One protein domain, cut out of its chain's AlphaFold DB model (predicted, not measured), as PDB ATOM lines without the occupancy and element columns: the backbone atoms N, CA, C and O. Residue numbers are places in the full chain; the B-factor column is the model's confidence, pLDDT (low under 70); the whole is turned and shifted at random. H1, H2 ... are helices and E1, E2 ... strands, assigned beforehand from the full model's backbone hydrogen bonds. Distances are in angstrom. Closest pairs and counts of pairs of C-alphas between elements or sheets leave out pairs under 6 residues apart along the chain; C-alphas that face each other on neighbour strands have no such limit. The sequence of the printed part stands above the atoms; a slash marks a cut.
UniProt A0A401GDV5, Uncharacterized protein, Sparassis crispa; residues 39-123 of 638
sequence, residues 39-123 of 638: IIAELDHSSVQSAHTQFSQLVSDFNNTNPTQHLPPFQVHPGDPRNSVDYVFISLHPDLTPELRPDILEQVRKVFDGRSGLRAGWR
ATOM      1  N   ILE A  39     -27.505  -9.281 -39.140       95.81
ATOM      2  CA  ILE A  39     -26.681  -8.105 -39.384       95.81
ATOM      3  C   ILE A  39     -27.597  -6.881 -39.345       95.81
ATOM      4  O   ILE A  39     -28.592  -6.832 -40.075       95.81
ATOM      5  N   ILE A  40     -27.275  -5.912 -38.489       97.00
ATOM      6  CA  ILE A  40     -27.906  -4.588 -38.491       97.00
ATOM      7  C   ILE A  40     -26.886  -3.604 -39.026       97.00
ATOM      8  O   ILE A  40     -25.805  -3.498 -38.454       97.00
ATOM      9  N   ALA A  41     -27.225  -2.926 -40.113       96.56
ATOM     10  CA  ALA A  41     -26.336  -2.007 -40.803       96.56
ATOM     11  C   ALA A  41     -26.933  -0.595 -40.919       96.56
ATOM     12  O   ALA A  41     -28.089  -0.385 -40.547       96.56
ATOM     13  N   GLU A  42     -26.148   0.330 -41.478       95.88
ATOM     14  CA  GLU A  42     -26.418   1.779 -41.524       95.88
ATOM     15  C   GLU A  42     -26.347   2.456 -40.147       95.88
ATOM     16  O   GLU A  42     -27.118   3.355 -39.813       95.88
ATOM     17  N   LEU A  43     -25.392   2.002 -39.337       96.75
ATOM     18  CA  LEU A  43     -25.046   2.575 -38.042       96.75
ATOM     19  C   LEU A  43     -23.879   3.577 -38.156       96.75
ATOM     20  O   LEU A  43     -23.235   3.738 -39.194       96.75
ATOM     21  N   ASP A  44     -23.578   4.267 -37.064       96.25
ATOM     22  CA  ASP A  44     -22.439   5.168 -36.966       96.25
ATOM     23  C   ASP A  44     -21.129   4.380 -37.054       96.25
ATOM     24  O   ASP A  44     -20.910   3.418 -36.320       96.25
ATOM     25  N   HIS A  45     -20.218   4.832 -37.907       95.75
ATOM     26  CA  HIS A  45     -18.898   4.242 -38.127       95.75
ATOM     27  C   HIS A  45     -17.771   5.247 -37.841       95.75
ATOM     28  O   HIS A  45     -16.669   5.117 -38.369       95.75
ATOM     29  N   SER A  46     -18.032   6.262 -37.011       96.12
ATOM     30  CA  SER A  46     -17.034   7.238 -36.558       96.12
ATOM     31  C   SER A  46     -15.881   6.616 -35.755       96.12
ATOM     32  O   SER A  46     -14.785   7.179 -35.701       96.12
ATOM     33  N   SER A  47     -16.096   5.451 -35.135       96.19
ATOM     34  CA  SER A  47     -15.070   4.693 -34.413       96.19
ATOM     35  C   SER A  47     -15.321   3.183 -34.491       96.19
ATOM     36  O   SER A  47     -16.360   2.732 -34.958       96.19
ATOM     37  N   VAL A  48     -14.383   2.369 -33.998       93.94
ATOM     38  CA  VAL A  48     -14.548   0.899 -33.934       93.94
ATOM     39  C   VAL A  48     -15.753   0.485 -33.073       93.94
ATOM     40  O   VAL A  48     -16.350  -0.558 -33.307       93.94
ATOM     41  N   GLN A  49     -16.137   1.302 -32.085       95.75
ATOM     42  CA  GLN A  49     -17.219   0.987 -31.143       95.75
ATOM     43  C   GLN A  49     -18.523   1.739 -31.428       95.75
ATOM     44  O   GLN A  49     -19.545   1.425 -30.822       95.75
ATOM     45  N   SER A  50     -18.526   2.715 -32.342       96.81
ATOM     46  CA  SER A  50     -19.682   3.599 -32.537       96.81
ATOM     47  C   SER A  50     -20.937   2.845 -32.968       96.81
ATOM     48  O   SER A  50     -22.003   3.100 -32.411       96.81
ATOM     49  N   ALA A  51     -20.815   1.868 -33.873       96.88
ATOM     50  CA  ALA A  51     -21.960   1.086 -34.334       96.88
ATOM     51  C   ALA A  51     -22.567   0.264 -33.191       96.88
ATOM     52  O   ALA A  51     -23.784   0.244 -33.007       96.88
ATOM     53  N   HIS A  52     -21.714  -0.353 -32.369       96.81
ATOM     54  CA  HIS A  52     -22.136  -1.091 -31.182       96.81
ATOM     55  C   HIS A  52     -22.839  -0.181 -30.165       96.81
ATOM     56  O   HIS A  52     -23.924  -0.514 -29.678       96.81
ATOM     57  N   THR A  53     -22.253   0.980 -29.854       96.94
ATOM     58  CA  THR A  53     -22.823   1.945 -28.905       96.94
ATOM     59  C   THR A  53     -24.157   2.498 -29.398       96.94
ATOM     60  O   THR A  53     -25.131   2.484 -28.646       96.94
ATOM     61  N   GLN A  54     -24.231   2.929 -30.660       97.38
ATOM     62  CA  GLN A  54     -25.459   3.467 -31.242       97.38
ATOM     63  C   GLN A  54     -26.563   2.408 -31.269       97.38
ATOM     64  O   GLN A  54     -27.693   2.691 -30.872       97.38
ATOM     65  N   PHE A  55     -26.252   1.178 -31.685       97.44
ATOM     66  CA  PHE A  55     -27.249   0.113 -31.697       97.44
ATOM     67  C   PHE A  55     -27.732  -0.243 -30.285       97.44
ATOM     68  O   PHE A  55     -28.934  -0.356 -30.060       97.44
ATOM     69  N   SER A  56     -26.830  -0.326 -29.303       96.50
ATOM     70  CA  SER A  56     -27.207  -0.545 -27.898       96.50
ATOM     71  C   SER A  56     -28.144   0.550 -27.373       96.50
ATOM     72  O   SER A  56     -29.114   0.256 -26.671       96.50
ATOM     73  N   GLN A  57     -27.901   1.808 -27.754       96.62
ATOM     74  CA  GLN A  57     -28.781   2.924 -27.415       96.62
ATOM     75  C   GLN A  57     -30.158   2.777 -28.075       96.62
ATOM     76  O   GLN A  57     -31.168   2.874 -27.384       96.62
ATOM     77  N   LEU A  58     -30.218   2.436 -29.367       96.69
ATOM     78  CA  LEU A  58     -31.477   2.194 -30.087       96.69
ATOM     79  C   LEU A  58     -32.318   1.075 -29.454       96.69
ATOM     80  O   LEU A  58     -33.548   1.167 -29.410       96.69
ATOM     81  N   VAL A  59     -31.668   0.022 -28.952       96.06
ATOM     82  CA  VAL A  59     -32.324  -1.075 -28.226       96.06
ATOM     83  C   VAL A  59     -32.890  -0.590 -26.892       96.06
ATOM     84  O   VAL A  59     -34.046  -0.886 -26.580       96.06
ATOM     85  N   SER A  60     -32.113   0.180 -26.122       95.88
ATOM     86  CA  SER A  60     -32.578   0.778 -24.865       95.88
ATOM     87  C   SER A  60     -33.770   1.710 -25.099       95.88
ATOM     88  O   SER A  60     -34.811   1.549 -24.464       95.88
ATOM     89  N   ASP A  61     -33.669   2.605 -26.083       96.06
ATOM     90  CA  ASP A  61     -34.724   3.549 -26.451       96.06
ATOM     91  C   ASP A  61     -36.003   2.827 -26.890       96.06
ATOM     92  O   ASP A  61     -37.109   3.208 -26.491       96.06
ATOM     93  N   PHE A  62     -35.881   1.746 -27.673       95.56
ATOM     94  CA  PHE A  62     -37.033   0.936 -28.060       95.56
ATOM     95  C   PHE A  62     -37.708   0.277 -26.857       95.56
ATOM     96  O   PHE A  62     -38.930   0.379 -26.737       95.56
ATOM     97  N   ASN A  63     -36.934  -0.348 -25.966       95.31
ATOM     98  CA  ASN A  63     -37.449  -1.003 -24.764       95.31
ATOM     99  C   ASN A  63     -38.115  -0.005 -23.803       95.31
ATOM    100  O   ASN A  63     -39.166  -0.307 -23.244       95.31
ATOM    101  N   ASN A  64     -37.555   1.198 -23.660       96.12
ATOM    102  CA  ASN A  64     -38.132   2.266 -22.841       96.12
ATOM    103  C   ASN A  64     -39.443   2.806 -23.438       96.12
ATOM    104  O   ASN A  64     -40.380   3.115 -22.707       96.12
ATOM    105  N   THR A  65     -39.523   2.901 -24.768       96.25
ATOM    106  CA  THR A  65     -40.721   3.391 -25.473       96.25
ATOM    107  C   THR A  65     -41.834   2.337 -25.535       96.25
ATOM    108  O   THR A  65     -43.008   2.690 -25.626       96.25
ATOM    109  N   ASN A  66     -41.490   1.045 -25.473       94.44
ATOM    110  CA  ASN A  66     -42.423  -0.074 -25.644       94.44
ATOM    111  C   ASN A  66     -42.365  -1.048 -24.451       94.44
ATOM    112  O   ASN A  66     -42.004  -2.214 -24.628       94.44
ATOM    113  N   PRO A  67     -42.767  -0.622 -23.239       91.69
ATOM    114  CA  PRO A  67     -42.620  -1.425 -22.019       91.69
ATOM    115  C   PRO A  67     -43.449  -2.722 -22.016       91.69
ATOM    116  O   PRO A  67     -43.205  -3.630 -21.231       91.69
ATOM    117  N   THR A  68     -44.456  -2.837 -22.884       91.56
ATOM    118  CA  THR A  68     -45.270  -4.056 -23.031       91.56
ATOM    119  C   THR A  68     -44.753  -5.001 -24.118       91.56
ATOM    120  O   THR A  68     -45.246  -6.121 -24.231       91.56
ATOM    121  N   GLN A  69     -43.773  -4.572 -24.916       91.56
ATOM    122  CA  GLN A  69     -43.194  -5.320 -26.036       91.56
ATOM    123  C   GLN A  69     -41.665  -5.248 -25.980       91.56
ATOM    124  O   GLN A  69     -41.006  -4.833 -26.933       91.56
ATOM    125  N   HIS A  70     -41.100  -5.638 -24.836       90.00
ATOM    126  CA  HIS A  70     -39.655  -5.715 -24.675       90.00
ATOM    127  C   HIS A  70     -39.037  -6.686 -25.677       90.00
ATOM    128  O   HIS A  70     -39.558  -7.777 -25.922       90.00
ATOM    129  N   LEU A  71     -37.892  -6.288 -26.228       93.00
ATOM    130  CA  LEU A  71     -37.091  -7.187 -27.039       93.00
ATOM    131  C   LEU A  71     -36.533  -8.325 -26.174       93.00
ATOM    132  O   LEU A  71     -36.198  -8.106 -25.005       93.00
ATOM    133  N   PRO A  72     -36.401  -9.533 -26.743       91.38
ATOM    134  CA  PRO A  72     -35.734 -10.642 -26.076       91.38
ATOM    135  C   PRO A  72     -34.277 -10.268 -25.762       91.38
ATOM    136  O   PRO A  72     -33.676  -9.493 -26.511       91.38
ATOM    137  N   PRO A  73     -33.673 -10.823 -24.700       90.69
ATOM    138  CA  PRO A  73     -32.258 -10.610 -24.435       90.69
ATOM    139  C   PRO A  73     -31.417 -11.213 -25.568       90.69
ATOM    140  O   PRO A  73     -31.547 -12.387 -25.924       90.69
ATOM    141  N   PHE A  74     -30.542 -10.392 -26.136       93.06
ATOM    142  CA  PHE A  74     -29.599 -10.777 -27.177       93.06
ATOM    143  C   PHE A  74     -28.233 -10.144 -26.918       93.06
ATOM    144  O   PHE A  74     -28.121  -9.133 -26.226       93.06
ATOM    145  N   GLN A  75     -27.199 -10.755 -27.481       92.50
ATOM    146  CA  GLN A  75     -25.839 -10.237 -27.485       92.50
ATOM    147  C   GLN A  75     -25.595  -9.460 -28.778       92.50
ATOM    148  O   GLN A  75     -26.012  -9.879 -29.862       92.50
ATOM    149  N   VAL A  76     -24.921  -8.320 -28.649       94.75
ATOM    150  CA  VAL A  76     -24.491  -7.489 -29.773       94.75
ATOM    151  C   VAL A  76     -22.996  -7.706 -29.955       94.75
ATOM    152  O   VAL A  76     -22.204  -7.403 -29.069       94.75
ATOM    153  N   HIS A  77     -22.612  -8.230 -31.111       92.62
ATOM    154  CA  HIS A  77     -21.221  -8.468 -31.469       92.62
ATOM    155  C   HIS A  77     -20.731  -7.361 -32.407       92.62
ATOM    156  O   HIS A  77     -21.456  -6.975 -33.334       92.62
ATOM    157  N   PRO A  78     -19.502  -6.849 -32.220       92.25
ATOM    158  CA  PRO A  78     -18.928  -5.879 -33.145       92.25
ATOM    159  C   PRO A  78     -18.788  -6.494 -34.545       92.25
ATOM    160  O   PRO A  78     -18.356  -7.639 -34.691       92.25
ATOM    161  N   GLY A  79     -19.143  -5.729 -35.583       90.31
ATOM    162  CA  GLY A  79     -19.081  -6.199 -36.970       90.31
ATOM    163  C   GLY A  79     -17.655  -6.472 -37.465       90.31
ATOM    164  O   GLY A  79     -17.418  -7.416 -38.223       90.31
ATOM    165  N   ASP A  80     -16.698  -5.666 -37.008       89.38
ATOM    166  CA  ASP A  80     -15.263  -5.885 -37.149       89.38
ATOM    167  C   ASP A  80     -14.569  -5.332 -35.890       89.38
ATOM    168  O   ASP A  80     -14.722  -4.152 -35.580       89.38
ATOM    169  N   PRO A  81     -13.809  -6.142 -35.132       87.00
ATOM    170  CA  PRO A  81     -13.150  -5.671 -33.915       87.00
ATOM    171  C   PRO A  81     -11.958  -4.737 -34.182       87.00
ATOM    172  O   PRO A  81     -11.404  -4.178 -33.236       87.00
ATOM    173  N   ARG A  82     -11.503  -4.611 -35.434       89.19
ATOM    174  CA  ARG A  82     -10.301  -3.847 -35.808       89.19
ATOM    175  C   ARG A  82     -10.619  -2.590 -36.603       89.19
ATOM    176  O   ARG A  82      -9.845  -1.640 -36.535       89.19
ATOM    177  N   ASN A  83     -11.710  -2.599 -37.361       91.94
ATOM    178  CA  ASN A  83     -12.067  -1.524 -38.279       91.94
ATOM    179  C   ASN A  83     -13.383  -0.866 -37.858       91.94
ATOM    180  O   ASN A  83     -14.275  -1.514 -37.319       91.94
ATOM    181  N   SER A  84     -13.507   0.433 -38.121       94.44
ATOM    182  CA  SER A  84     -14.752   1.168 -37.917       94.44
ATOM    183  C   SER A  84     -15.757   0.811 -39.011       94.44
ATOM    184  O   SER A  84     -15.635   1.261 -40.153       94.44
ATOM    185  N   VAL A  85     -16.736  -0.017 -38.656       95.56
ATOM    186  CA  VAL A  85     -17.822  -0.458 -39.539       95.56
ATOM    187  C   VAL A  85     -19.166   0.100 -39.068       95.56
ATOM    188  O   VAL A  85     -19.339   0.406 -37.895       95.56
ATOM    189  N   ASP A  86     -20.121   0.225 -39.983       96.88
ATOM    190  CA  ASP A  86     -21.491   0.739 -39.791       96.88
ATOM    191  C   ASP A  86     -22.487  -0.391 -39.491       96.88
ATOM    192  O   ASP A  86     -23.690  -0.244 -39.716       96.88
ATOM    193  N   TYR A  87     -21.998  -1.550 -39.061       96.81
ATOM    194  CA  TYR A  87     -22.842  -2.703 -38.805       96.81
ATOM    195  C   TYR A  87     -22.408  -3.481 -37.566       96.81
ATOM    196  O   TYR A  87     -21.241  -3.493 -37.169       96.81
ATOM    197  N   VAL A  88     -23.376  -4.166 -36.971       97.12
ATOM    198  CA  VAL A  88     -23.193  -5.092 -35.848       97.12
ATOM    199  C   VAL A  88     -23.835  -6.430 -36.176       97.12
ATOM    200  O   VAL A  88     -24.741  -6.508 -37.013       97.12
ATOM    201  N   PHE A  89     -23.384  -7.480 -35.496       95.81
ATOM    202  CA  PHE A  89     -24.054  -8.775 -35.522       95.81
ATOM    203  C   PHE A  89     -24.852  -8.986 -34.240       95.81
ATOM    204  O   PHE A  89     -24.460  -8.516 -33.176       95.81
ATOM    205  N   ILE A  90     -25.981  -9.683 -34.336       94.94
ATOM    206  CA  ILE A  90     -26.842  -9.968 -33.185       94.94
ATOM    207  C   ILE A  90     -27.136 -11.456 -33.127       94.94
ATOM    208  O   ILE A  90     -27.628 -12.030 -34.101       94.94
ATOM    209  N   SER A  91     -26.905 -12.046 -31.958       91.88
ATOM    210  CA  SER A  91     -27.294 -13.413 -31.611       91.88
ATOM    211  C   SER A  91     -28.132 -13.407 -30.337       91.88
ATOM    212  O   SER A  91     -27.984 -12.521 -29.503       91.88
ATOM    213  N   LEU A  92     -29.001 -14.398 -30.139       88.75
ATOM    214  CA  LEU A  92     -29.701 -14.524 -28.856       88.75
ATOM    215  C   LEU A  92     -28.717 -14.763 -27.716       88.75
ATOM    216  O   LEU A  92     -27.650 -15.340 -27.921       88.75
ATOM    217  N   HIS A  93     -29.094 -14.312 -26.520       86.12
ATOM    218  CA  HIS A  93     -28.316 -14.604 -25.330       86.12
ATOM    219  C   HIS A  93     -28.412 -16.111 -25.025       86.12
ATOM    220  O   HIS A  93     -29.534 -16.628 -25.012       86.12
ATOM    221  N   PRO A  94     -27.295 -16.813 -24.764       78.19
ATOM    222  CA  PRO A  94     -27.305 -18.253 -24.494       78.19
ATOM    223  C   PRO A  94     -28.201 -18.621 -23.298       78.19
ATOM    224  O   PRO A  94     -28.912 -19.620 -23.343       78.19
ATOM    225  N   ASP A  95     -28.271 -17.756 -22.279       78.38
ATOM    226  CA  ASP A  95     -29.165 -17.933 -21.119       78.38
ATOM    227  C   ASP A  95     -30.661 -17.977 -21.467       78.38
ATOM    228  O   ASP A  95     -31.451 -18.539 -20.709       78.38
ATOM    229  N   LEU A  96     -31.084 -17.369 -22.584       79.56
ATOM    230  CA  LEU A  96     -32.494 -17.369 -22.980       79.56
ATOM    231  C   LEU A  96     -32.928 -18.761 -23.437       79.56
ATOM    232  O   LEU A  96     -34.053 -19.192 -23.181       79.56
ATOM    233  N   THR A  97     -32.055 -19.436 -24.180       70.69
ATOM    234  CA  THR A  97     -32.322 -20.755 -24.728       70.69
ATOM    235  C   THR A  97     -31.016 -21.397 -25.207       70.69
ATOM    236  O   THR A  97     -30.268 -20.772 -25.958       70.69
ATOM    237  N   PRO A  98     -30.757 -22.665 -24.839       65.94
ATOM    238  CA  PRO A  98     -29.646 -23.427 -25.409       65.94
ATOM    239  C   PRO A  98     -29.907 -23.823 -26.873       65.94
ATOM    240  O   PRO A  98     -29.021 -24.345 -27.546       65.94
ATOM    241  N   GLU A  99     -31.133 -23.617 -27.370       67.12
ATOM    242  CA  GLU A  99     -31.511 -23.894 -28.748       67.12
ATOM    243  C   GLU A  99     -31.458 -22.626 -29.609       67.12
ATOM    244  O   GLU A  99     -31.887 -21.541 -29.225       67.12
ATOM    245  N   LEU A 100     -30.997 -22.772 -30.843       70.94
ATOM    246  CA  LEU A 100     -30.962 -21.713 -31.840       70.94
ATOM    247  C   LEU A 100     -32.367 -21.262 -32.252       70.94
ATOM    248  O   LEU A 100     -32.940 -21.878 -33.137       70.94
ATOM    249  N   ARG A 101     -32.901 -20.166 -31.702       79.62
ATOM    250  CA  ARG A 101     -34.270 -19.671 -31.982       79.62
ATOM    251  C   ARG A 101     -34.338 -18.508 -32.995       79.62
ATOM    252  O   ARG A 101     -34.602 -17.363 -32.618       79.62
ATOM    253  N   PRO A 102     -34.139 -18.737 -34.307       84.38
ATOM    254  CA  PRO A 102     -34.213 -17.668 -35.302       84.38
ATOM    255  C   PRO A 102     -35.594 -17.048 -35.456       84.38
ATOM    256  O   PRO A 102     -35.707 -15.938 -35.959       84.38
ATOM    257  N   ASP A 103     -36.642 -17.736 -35.019       84.06
ATOM    258  CA  ASP A 103     -37.998 -17.202 -34.973       84.06
ATOM    259  C   ASP A 103     -38.095 -15.998 -34.023       84.06
ATOM    260  O   ASP A 103     -38.787 -15.030 -34.333       84.06
ATOM    261  N   ILE A 104     -37.349 -16.020 -32.913       88.56
ATOM    262  CA  ILE A 104     -37.255 -14.904 -31.968       88.56
ATOM    263  C   ILE A 104     -36.470 -13.747 -32.604       88.56
ATOM    264  O   ILE A 104     -36.933 -12.605 -32.594       88.56
ATOM    265  N   LEU A 105     -35.314 -14.027 -33.217       90.56
ATOM    266  CA  LEU A 105     -34.530 -12.994 -33.908       90.56
ATOM    267  C   LEU A 105     -35.274 -12.402 -35.106       90.56
ATOM    268  O   LEU A 105     -35.162 -11.213 -35.362       90.56
ATOM    269  N   GLU A 106     -36.102 -13.161 -35.813       91.06
ATOM    270  CA  GLU A 106     -36.907 -12.625 -36.912       91.06
ATOM    271  C   GLU A 106     -37.889 -11.538 -36.441       91.06
ATOM    272  O   GLU A 106     -38.161 -10.595 -37.189       91.06
ATOM    273  N   GLN A 107     -38.377 -11.607 -35.196       90.56
ATOM    274  CA  GLN A 107     -39.159 -10.519 -34.596       90.56
ATOM    275  C   GLN A 107     -38.290  -9.274 -34.384       90.56
ATOM    276  O   GLN A 107     -38.690  -8.179 -34.778       90.56
ATOM    277  N   VAL A 108     -37.076  -9.449 -33.853       93.06
ATOM    278  CA  VAL A 108     -36.087  -8.368 -33.692       93.06
ATOM    279  C   VAL A 108     -35.758  -7.732 -35.044       93.06
ATOM    280  O   VAL A 108     -35.799  -6.510 -35.183       93.06
ATOM    281  N   ARG A 109     -35.519  -8.549 -36.076       95.00
ATOM    282  CA  ARG A 109     -35.250  -8.091 -37.442       95.00
ATOM    283  C   ARG A 109     -36.360  -7.169 -37.931       95.00
ATOM    284  O   ARG A 109     -36.066  -6.084 -38.408       95.00
ATOM    285  N   LYS A 110     -37.627  -7.567 -37.783       92.75
ATOM    286  CA  LYS A 110     -38.787  -6.768 -38.217       92.75
ATOM    287  C   LYS A 110     -38.935  -5.437 -37.483       92.75
ATOM    288  O   LYS A 110     -39.440  -4.496 -38.078       92.75
ATOM    289  N   VAL A 111     -38.531  -5.368 -36.216       94.31
ATOM    290  CA  VAL A 111     -38.580  -4.125 -35.428       94.31
ATOM    291  C   VAL A 111     -37.591  -3.085 -35.962       94.31
ATOM    292  O   VAL A 111     -37.888  -1.888 -35.944       94.31
ATOM    293  N   PHE A 112     -36.421  -3.531 -36.423       95.31
ATOM    294  CA  PHE A 112     -35.348  -2.638 -36.860       95.31
ATOM    295  C   PHE A 112     -35.277  -2.431 -38.377       95.31
ATOM    296  O   PHE A 112     -34.847  -1.364 -38.804       95.31
ATOM    297  N   ASP A 113     -35.706  -3.393 -39.198       94.38
ATOM    298  CA  ASP A 113     -35.633  -3.289 -40.661       94.38
ATOM    299  C   ASP A 113     -36.444  -2.090 -41.181       94.38
ATOM    300  O   ASP A 113     -37.657  -2.011 -40.983       94.38
ATOM    301  N   GLY A 114     -35.778  -1.145 -41.848       89.12
ATOM    302  CA  GLY A 114     -36.386   0.065 -42.406       89.12
ATOM    303  C   GLY A 114     -36.632   1.192 -41.397       89.12
ATOM    304  O   GLY A 114     -37.084   2.271 -41.786       89.12
ATOM    305  N   ARG A 115     -36.329   0.996 -40.109       91.94
ATOM    306  CA  ARG A 115     -36.509   2.032 -39.088       91.94
ATOM    307  C   ARG A 115     -35.312   2.975 -39.075       91.94
ATOM    308  O   ARG A 115     -34.189   2.534 -38.886       91.94
ATOM    309  N   SER A 116     -35.550   4.277 -39.227       88.44
ATOM    310  CA  SER A 116     -34.491   5.302 -39.175       88.44
ATOM    311  C   SER A 116     -33.349   5.081 -40.182       88.44
ATOM    312  O   SER A 116     -32.216   5.455 -39.905       88.44
ATOM    313  N   GLY A 117     -33.633   4.452 -41.330       91.62
ATOM    314  CA  GLY A 117     -32.615   4.090 -42.326       91.62
ATOM    315  C   GLY A 117     -31.859   2.792 -42.024       91.62
ATOM    316  O   GLY A 117     -31.105   2.327 -42.865       91.62
ATOM    317  N   LEU A 118     -32.096   2.151 -40.874       95.50
ATOM    318  CA  LEU A 118     -31.444   0.888 -40.539       95.50
ATOM    319  C   LEU A 118     -31.859  -0.225 -41.496       95.50
ATOM    320  O   LEU A 118     -33.024  -0.353 -41.890       95.50
ATOM    321  N   ARG A 119     -30.904  -1.106 -41.780       95.00
ATOM    322  CA  ARG A 119     -31.133  -2.307 -42.577       95.00
ATOM    323  C   ARG A 119     -30.870  -3.546 -41.737       95.00
ATOM    324  O   ARG A 119     -29.745  -3.751 -41.288       95.00
ATOM    325  N   ALA A 120     -31.883  -4.397 -41.574       95.50
ATOM    326  CA  ALA A 120     -31.774  -5.622 -40.788       95.50
ATOM    327  C   ALA A 120     -31.892  -6.863 -41.686       95.50
ATOM    328  O   ALA A 120     -32.946  -7.182 -42.252       95.50
ATOM    329  N   GLY A 121     -30.790  -7.597 -41.811       94.69
ATOM    330  CA  GLY A 121     -30.684  -8.798 -42.635       94.69
ATOM    331  C   GLY A 121     -30.224 -10.013 -41.844       94.69
ATOM    332  O   GLY A 121     -29.764  -9.900 -40.715       94.69
ATOM    333  N   TRP A 122     -30.317 -11.184 -42.462       94.44
ATOM    334  CA  TRP A 122     -29.632 -12.377 -41.972       94.44
ATOM    335  C   TRP A 122     -28.183 -12.357 -42.441       94.44
ATOM    336  O   TRP A 122     -27.911 -12.030 -43.601       94.44
ATOM    337  N   ARG A 123     -27.258 -12.713 -41.549       92.50
ATOM    338  CA  ARG A 123     -25.832 -12.790 -41.865       92.50
ATOM    339  C   ARG A 123     -25.598 -13.807 -42.986       92.50
ATOM    340  O   ARG A 123     -26.107 -14.925 -42.945       92.50
TER     341      ARG A 123
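What this domain is: This is residues 39 to 123 of the 638 residues of an uncharacterized protein of Sparassis crispa (UniProt A0A401GDV5). A twisted sheet of four short strands has two helices over one face and no named helix over the other: H1, the longest helix, slants over E3 and runs on past the sheet, while H2 lies along E1. Residues 64 to 69, of which 64 to 65 belong to H1, stick out from the rest. The printed part has 85 residues, with two named helices and four named strands in the order E1, H1, E2, E3, H2, E4; the sheet's order is E2, E3, E1, E4, all antiparallel, and the class is mixed, helices and strands. The whole is compact, with a radius of gyration of the C-alphas of 12.5 A, and rounded, spanning 32 by 28 by 19 A.

How they stand to each other: Start at the sheet, where inner strand E3, residues 87 to 92, is antiparallel to edge strand E2, residues 74 to 78, in a hairpin; look for N 75 and O 91, 2.8 A apart. On the other side of E3 is E1, residues 39 to 41, with N 88 and O 40 at 2.9 A. Next comes edge strand E4, residues 119 to 122, with N 39 and O 121 at 2.8 A. The sheet is only just strongly twisted, its C-alphas lying up to 4.3 A off their best plane. H1, residues 50 to 65, is on the sheet at a height of 10.3 A, over E3 and slantwise to it at 41 degrees on the local plane; their closest C-alphas, Ala 51 and Tyr 87, are 5.9 A apart. H2, residues 102 to 112, is on the same face at a height of 7.6 A, over E1 and along it at 1 degree on the local plane. The closest C-alphas of H2 and E4, Arg 109 and Ala 120, are 5.4 A apart. H1 and H2 are near each other, with 6 pairs of C-alphas within 10 A. H1 and H2 with the sheet E2, E3, E1, E4 form two layers, helices on one face of a sheet. E1, H1, E2 and E3, H2, E4 are split strand-helix-strand units, same-way strands with another strand between them, each with a right-handed crossover. Every O i to N i+4 pair is within hydrogen-bond range in H1, and 6 of 7 in H2.

Where its parts are: Find C-alpha 39 at (-26.681, -8.105, -39.384), where E1 begins; it is 6.3 A long. From C-alpha 50 at (-19.682, 3.599, -32.537), H1 runs 22.2 A. E2 measures 13.2 A, E3 16.9 A and H2 15.2 A. E4 runs 10.2 A to C-alpha 122 at (-29.632, -12.377, -41.972).

The domain as a whole: The C-alphas farthest apart, Thr 68 and Arg 82, are 37.2 A apart. The printed part has no cut, and its five links are short. Look at residues 98 to 99 for pLDDT under 70; the mean of the printed part is 91.7.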